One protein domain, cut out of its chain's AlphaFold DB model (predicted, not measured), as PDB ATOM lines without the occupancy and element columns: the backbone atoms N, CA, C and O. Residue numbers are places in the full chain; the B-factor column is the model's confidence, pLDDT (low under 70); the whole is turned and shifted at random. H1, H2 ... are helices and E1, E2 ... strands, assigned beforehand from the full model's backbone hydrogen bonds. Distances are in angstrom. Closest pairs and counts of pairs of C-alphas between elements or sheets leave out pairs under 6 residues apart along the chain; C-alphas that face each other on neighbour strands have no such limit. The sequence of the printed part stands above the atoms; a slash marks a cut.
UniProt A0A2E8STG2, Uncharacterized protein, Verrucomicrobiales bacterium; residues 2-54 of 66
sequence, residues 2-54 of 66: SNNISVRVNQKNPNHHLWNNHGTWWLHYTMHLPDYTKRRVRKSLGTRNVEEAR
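Overview. This is residues 2 to 54 of the 66 residues of an uncharacterized protein of Verrucomicrobiales bacterium (UniProt A0A2E8STG2). A long twisted ribbon of two strands, E2 and E3, has short E1 beside one end of E2, and small helix H1 sits over that end; residues 2 to 17 make a long stretch with no named element. Of the 53 printed residues under half are in named elements, E1, E2, E3, H1 in order, mostly strand. The sheet, order E1 - E2 - E3, is a meander, each strand the antiparallel neighbour of the one before. The whole is loose, radius of gyration of the C-alphas 12.6 A, spanning 36 by 22 by 15 A.

Arrangement. E2, residues 24 to 32, and E3, residues 38 to 44, form a hairpin at 165 degrees, with N 27 and O 43 within hydrogen-bond range at 2.8 A. E1, residues 18 to 21, and E2 form another at 136 degrees, with N 19 and O 26 at 2.8 A. The sheet is only just strongly twisted, its C-alphas up to 4.2 A off the best plane. H1, residues 50 to 54, is on the sheet, height 9.2 A, only just over E1 with 3 of its C-alphas; its closest C-alphas to E2 are Ala 53 and Trp 25, 6.2 A. In H1 every O i to N i+4 pair is within hydrogen-bond range.

Along the chain. E2 spans 26.2 A, E3 19.7 A, E1 9.7 A from C-alpha 18 at (193.734, 133.117, 133.868), and H1 6.2 A to C-alpha 54 at (193.856, 135.890, 140.996).

Size, cuts and confidence. The farthest C-alphas, Asp 35 and Asn 49, are 36.5 A apart. The printed part has no cut, its links between elements are tight, and pLDDT is under 70 in residues 2 to 11.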
ATOM      1  N   SER A   2     180.688 114.136 146.396       41.53
ATOM      2  CA  SER A   2     181.873 114.998 146.330       41.53
ATOM      3  C   SER A   2     182.370 115.038 144.886       41.53
ATOM      4  O   SER A   2     182.913 114.052 144.388       41.53
ATOM      5  N   ASN A   3     182.131 116.147 144.185       50.47
ATOM      6  CA  ASN A   3     182.689 116.364 142.852       50.47
ATOM      7  C   ASN A   3     184.190 116.632 142.999       50.47
ATOM      8  O   ASN A   3     184.593 117.740 143.335       50.47
ATOM      9  N   ASN A   4     185.015 115.614 142.755       48.47
ATOM     10  CA  ASN A   4     186.465 115.748 142.819       48.47
ATOM     11  C   ASN A   4     186.978 116.465 141.564       48.47
ATOM     12  O   ASN A   4     187.273 115.845 140.538       48.47
ATOM     13  N   ILE A   5     187.042 117.790 141.617       55.44
ATOM     14  CA  ILE A   5     187.597 118.580 140.528       55.44
ATOM     15  C   ILE A   5     189.105 118.686 140.767       55.44
ATOM     16  O   ILE A   5     189.554 119.391 141.657       55.44
ATOM     17  N   SER A   6     189.922 118.000 139.968       56.41
ATOM     18  CA  SER A   6     191.375 118.195 140.053       56.41
ATOM     19  C   SER A   6     191.773 119.519 139.389       56.41
ATOM     20  O   SER A   6     191.978 119.587 138.176       56.41
ATOM     21  N   VAL A   7     191.878 120.603 140.162       59.66
ATOM     22  CA  VAL A   7     192.579 121.807 139.695       59.66
ATOM     23  C   VAL A   7     194.046 121.718 140.077       59.66
ATOM     24  O   VAL A   7     194.452 121.837 141.228       59.66
ATOM     25  N   ARG A   8     194.867 121.491 139.052       61.81
ATOM     26  CA  ARG A   8     196.321 121.570 139.149       61.81
ATOM     27  C   ARG A   8     196.731 123.032 139.043       61.81
ATOM     28  O   ARG A   8     197.012 123.507 137.949       61.81
ATOM     29  N   VAL A   9     196.776 123.755 140.158       62.56
ATOM     30  CA  VAL A   9     197.364 125.101 140.163       62.56
ATOM     31  C   VAL A   9     198.875 124.952 139.998       62.56
ATOM     32  O   VAL A   9     199.571 124.458 140.883       62.56
ATOM     33  N   ASN A  10     199.399 125.333 138.834       67.88
ATOM     34  CA  ASN A  10     200.839 125.333 138.616       67.88
ATOM     35  C   ASN A  10     201.466 126.475 139.424       67.88
ATOM     36  O   ASN A  10     201.380 127.627 139.013       67.88
ATOM     37  N   GLN A  11     202.142 126.167 140.532       66.12
ATOM     38  CA  GLN A  11     202.820 127.176 141.360       66.12
ATOM     39  C   GLN A  11     203.889 127.976 140.594       66.12
ATOM     40  O   GLN A  11     204.160 129.121 140.941       66.12
ATOM     41  N   LYS A  12     204.458 127.424 139.512       78.31
ATOM     42  CA  LYS A  12     205.401 128.144 138.637       78.31
ATOM     43  C   LYS A  12     204.709 129.145 137.706       78.31
ATOM     44  O   LYS A  12     205.379 129.983 137.114       78.31
ATOM     45  N   ASN A  13     203.389 129.052 137.547       83.38
ATOM     46  CA  ASN A  13     202.587 129.998 136.783       83.38
ATOM     47  C   ASN A  13     201.426 130.512 137.653       83.38
ATOM     48  O   ASN A  13     200.339 129.926 137.630       83.38
ATOM     49  N   PRO A  14     201.602 131.640 138.366       83.00
ATOM     50  CA  PRO A  14     200.570 132.193 139.244       83.00
ATOM     51  C   PRO A  14     199.302 132.617 138.494       83.00
ATOM     52  O   PRO A  14     198.277 132.861 139.123       83.00
ATOM     53  N   ASN A  15     199.337 132.676 137.160       88.75
ATOM     54  CA  ASN A  15     198.197 132.983 136.302       88.75
ATOM     55  C   ASN A  15     197.593 131.722 135.667       88.75
ATOM     56  O   ASN A  15     196.826 131.824 134.713       88.75
ATOM     57  N   HIS A  16     197.918 130.521 136.152       86.12
ATOM     58  CA  HIS A  16     197.262 129.304 135.686       86.12
ATOM     59  C   HIS A  16     195.737 129.444 135.855       86.12
ATOM     60  O   HIS A  16     195.266 129.922 136.889       86.12
ATOM     61  N   HIS A  17     194.984 129.084 134.811       90.19
ATOM     62  CA  HIS A  17     193.544 129.343 134.626       90.19
ATOM     63  C   HIS A  17     193.119 130.779 134.296       90.19
ATOM     64  O   HIS A  17     191.945 130.988 133.997       90.19
ATOM     65  N   LEU A  18     194.030 131.750 134.281       93.75
ATOM     66  CA  LEU A  18     193.734 133.117 133.868       93.75
ATOM     67  C   LEU A  18     194.107 133.346 132.404       93.75
ATOM     68  O   LEU A  18     195.192 132.990 131.947       93.75
ATOM     69  N   TRP A  19     193.200 133.983 131.679       94.62
ATOM     70  CA  TRP A  19     193.387 134.401 130.299       94.62
ATOM     71  C   TRP A  19     193.115 135.898 130.172       94.62
ATOM     72  O   TRP A  19     192.044 136.362 130.558       94.62
ATOM     73  N   ASN A  20     194.069 136.660 129.636       95.25
ATOM     74  CA  ASN A  20     193.880 138.085 129.373       95.25
ATOM     75  C   ASN A  20     193.294 138.273 127.968       95.25
ATOM     76  O   ASN A  20     193.923 137.907 126.978       95.25
ATOM     77  N   ASN A  21     192.097 138.846 127.884       92.69
ATOM     78  CA  ASN A  21     191.452 139.220 126.633       92.69
ATOM     79  C   ASN A  21     191.330 140.747 126.552       92.69
ATOM     80  O   ASN A  21     190.430 141.332 127.158       92.69
ATOM     81  N   HIS A  22     192.257 141.384 125.829       91.62
ATOM     82  CA  HIS A  22     192.325 142.841 125.634       91.62
ATOM     83  C   HIS A  22     192.162 143.646 126.933       91.62
ATOM     84  O   HIS A  22     191.395 144.606 127.025       91.62
ATOM     85  N   GLY A  23     192.867 143.218 127.976       91.50
ATOM     86  CA  GLY A  23     192.851 143.843 129.288       91.50
ATOM     87  C   GLY A  23     191.811 143.266 130.236       91.50
ATOM     88  O   GLY A  23     191.952 143.494 131.421       91.50
ATOM     89  N   THR A  24     190.812 142.501 129.794       95.88
ATOM     90  CA  THR A  24     189.867 141.842 130.714       95.88
ATOM     91  C   THR A  24     190.336 140.431 131.026       95.88
ATOM     92  O   THR A  24     190.546 139.633 130.114       95.88
ATOM     93  N   TRP A  25     190.464 140.092 132.305       97.56
ATOM     94  CA  TRP A  25     190.825 138.743 132.727       97.56
ATOM     95  C   TRP A  25     189.629 137.790 132.705       97.56
ATOM     96  O   TRP A  25     188.513 138.148 133.079       97.56
ATOM     97  N   TRP A  26     189.880 136.558 132.277       97.44
ATOM     98  CA  TRP A  26     188.925 135.460 132.198       97.44
ATOM     99  C   TRP A  26     189.462 134.247 132.945       97.44
ATOM    100  O   TRP A  26     190.649 133.940 132.876       97.44
ATOM    101  N   LEU A  27     188.567 133.536 133.620       95.06
ATOM    102  CA  LEU A  27     188.822 132.268 134.278       95.06
ATOM    103  C   LEU A  27     188.427 131.112 133.357       95.06
ATOM    104  O   LEU A  27     187.253 130.954 133.014       95.06
ATOM    105  N   HIS A  28     189.409 130.298 132.980       94.69
ATOM    106  CA  HIS A  28     189.261 129.119 132.136       94.69
ATOM    107  C   HIS A  28     189.645 127.849 132.906       94.69
ATOM    108  O   HIS A  28     190.810 127.651 133.261       94.69
ATOM    109  N   TYR A  29     188.693 126.937 133.101       89.88
ATOM    110  CA  TYR A  29     188.976 125.617 133.670       89.88
ATOM    111  C   TYR A  29     188.055 124.535 133.102       89.88
ATOM    112  O   TYR A  29     187.011 124.814 132.508       89.88
ATOM    113  N   THR A  30     188.475 123.280 133.252       89.56
ATOM    114  CA  THR A  30     187.676 122.109 132.883       89.56
ATOM    115  C   THR A  30     187.328 121.343 134.145       89.56
ATOM    116  O   THR A  30     188.206 120.992 134.924       89.56
ATOM    117  N   MET A  31     186.043 121.084 134.327       87.56
ATOM    118  CA  MET A  31     185.504 120.263 135.395       87.56
ATOM    119  C   MET A  31     185.273 118.854 134.858       87.56
ATOM    120  O   MET A  31     184.603 118.685 133.838       87.56
ATOM    121  N   HIS A  32     185.841 117.861 135.532       84.19
ATOM    122  CA  HIS A  32     185.552 116.453 135.279       84.19
ATOM    123  C   HIS A  32     184.402 116.039 136.192       84.19
ATOM    124  O   HIS A  32     184.478 116.256 137.401       84.19
ATOM    125  N   LEU A  33     183.326 115.524 135.606       84.38
ATOM    126  CA  LEU A  33     182.117 115.145 136.328       84.38
ATOM    127  C   LEU A  33     182.096 113.626 136.595       84.38
ATOM    128  O   LEU A  33     182.769 112.875 135.882       84.38
ATOM    129  N   PRO A  34     181.349 113.156 137.618       84.88
ATOM    130  CA  PRO A  34     181.281 111.731 137.968       84.88
ATOM    131  C   PRO A  34     180.697 110.836 136.868       84.88
ATOM    132  O   PRO A  34     180.964 109.642 136.838       84.88
ATOM    133  N   ASP A  35     179.927 111.413 135.949       89.19
ATOM    134  CA  ASP A  35     179.328 110.744 134.791       89.19
ATOM    135  C   ASP A  35     180.298 110.626 133.598       89.19
ATOM    136  O   ASP A  35     179.876 110.437 132.459       89.19
ATOM    137  N   TYR A  36     181.606 110.768 133.845       85.56
ATOM    138  CA  TYR A  36     182.674 110.780 132.840       85.56
ATOM    139  C   TYR A  36     182.567 111.907 131.803       85.56
ATOM    140  O   TYR A  36     183.354 111.952 130.849       85.56
ATOM    141  N   THR A  37     181.661 112.867 131.993       89.81
ATOM    142  CA  THR A  37     181.579 114.040 131.129       89.81
ATOM    143  C   THR A  37     182.541 115.133 131.584       89.81
ATOM    144  O   THR A  37     183.100 115.141 132.688       89.81
ATOM    145  N   LYS A  38     182.794 116.078 130.676       90.00
ATOM    146  CA  LYS A  38     183.652 117.233 130.931       90.00
ATOM    147  C   LYS A  38     182.845 118.498 130.717       90.00
ATOM    148  O   LYS A  38     182.281 118.698 129.643       90.00
ATOM    149  N   ARG A  39     182.880 119.403 131.691       89.69
ATOM    150  CA  ARG A  39     182.321 120.750 131.558       89.69
ATOM    151  C   ARG A  39     183.444 121.769 131.467       89.69
ATOM    152  O   ARG A  39     184.239 121.916 132.390       89.69
ATOM    153  N   ARG A  40     183.505 122.501 130.357       92.25
ATOM    154  CA  ARG A  40     184.445 123.615 130.183       92.25
ATOM    155  C   ARG A  40     183.785 124.897 130.663       92.25
ATOM    156  O   ARG A  40     182.714 125.250 130.181       92.25
ATOM    157  N   VAL A  41     184.429 125.591 131.589       90.94
ATOM    158  CA  VAL A  41     183.953 126.865 132.125       90.94
ATOM    159  C   VAL A  41     184.864 127.973 131.621       90.94
ATOM    160  O   VAL A  41     186.088 127.893 131.741       90.94
ATOM    161  N   ARG A  42     184.250 129.004 131.038       94.75
ATOM    162  CA  ARG A  42     184.893 130.263 130.663       94.75
ATOM    163  C   ARG A  42     184.081 131.387 131.275       94.75
ATOM    164  O   ARG A  42     182.941 131.604 130.874       94.75
ATOM    165  N   LYS A  43     184.643 132.059 132.270       94.19
ATOM    166  CA  LYS A  43     183.954 133.114 133.014       94.19
ATOM    167  C   LYS A  43     184.786 134.384 132.972       94.19
ATOM    168  O   LYS A  43     185.942 134.358 133.378       94.19
ATOM    169  N   SER A  44     184.211 135.484 132.497       96.19
ATOM    170  CA  SER A  44     184.848 136.794 132.642       96.19
ATOM    171  C   SER A  44     184.994 137.114 134.127       96.19
ATOM    172  O   SER A  44     184.046 136.950 134.897       96.19
ATOM    173  N   LEU A  45     186.177 137.569 134.524       96.38
ATOM    174  CA  LEU A  45     186.430 138.071 135.867       96.38
ATOM    175  C   LEU A  45     186.152 139.566 135.968       96.38
ATOM    176  O   LEU A  45     186.213 140.088 137.069       96.38
ATOM    177  N   GLY A  46     185.844 140.255 134.862       95.25
ATOM    178  CA  GLY A  46     185.396 141.652 134.880       95.25
ATOM    179  C   GLY A  46     186.404 142.628 135.490       95.25
ATOM    180  O   GLY A  46     186.012 143.637 136.064       95.25
ATOM    181  N   THR A  47     187.695 142.313 135.420       95.94
ATOM    182  CA  THR A  47     188.768 143.148 135.965       95.94
ATOM    183  C   THR A  47     189.942 143.199 135.002       95.94
ATOM    184  O   THR A  47     190.194 142.237 134.269       95.94
ATOM    185  N   ARG A  48     190.660 144.327 135.017       96.38
ATOM    186  CA  ARG A  48     191.948 144.487 134.329       96.38
ATOM    187  C   ARG A  48     193.154 144.248 135.231       96.38
ATOM    188  O   ARG A  48     194.257 144.021 134.737       96.38
ATOM    189  N   ASN A  49     192.941 144.256 136.543       96.12
ATOM    190  CA  ASN A  49     193.985 144.022 137.529       96.12
ATOM    191  C   ASN A  49     194.231 142.510 137.678       96.12
ATOM    192  O   ASN A  49     193.297 141.743 137.900       96.12
ATOM    193  N   VAL A  50     195.491 142.090 137.532       94.19
ATOM    194  CA  VAL A  50     195.895 140.679 137.609       94.19
ATOM    195  C   VAL A  50     195.795 140.109 139.024       94.19
ATOM    196  O   VAL A  50     195.416 138.951 139.169       94.19
ATOM    197  N   GLU A  51     196.068 140.897 140.064       95.25
ATOM    198  CA  GLU A  51     195.951 140.432 141.454       95.25
ATOM    199  C   GLU A  51     194.482 140.238 141.834       95.25
ATOM    200  O   GLU A  51     194.105 139.194 142.359       95.25
ATOM    201  N   GLU A  52     193.623 141.180 141.437       96.00
ATOM    202  CA  GLU A  52     192.169 141.039 141.579       96.00
ATOM    203  C   GLU A  52     191.647 139.818 140.802       96.00
ATOM    204  O   GLU A  52     190.778 139.086 141.271       96.00
ATOM    205  N   ALA A  53     192.192 139.556 139.609       96.00
ATOM    206  CA  ALA A  53     191.839 138.374 138.831       96.00
ATOM    207  C   ALA A  53     192.248 137.070 139.535       96.00
ATOM    208  O   ALA A  53     191.494 136.096 139.498       96.00
ATOM    209  N   ARG A  54     193.415 137.039 140.191       94.38
ATOM    210  CA  ARG A  54     193.856 135.890 140.996       94.38
ATOM    211  C   ARG A  54     192.940 135.672 142.193       94.38
ATOM    212  O   ARG A  54     192.465 134.555 142.362       94.38
TER     213      ARG A  54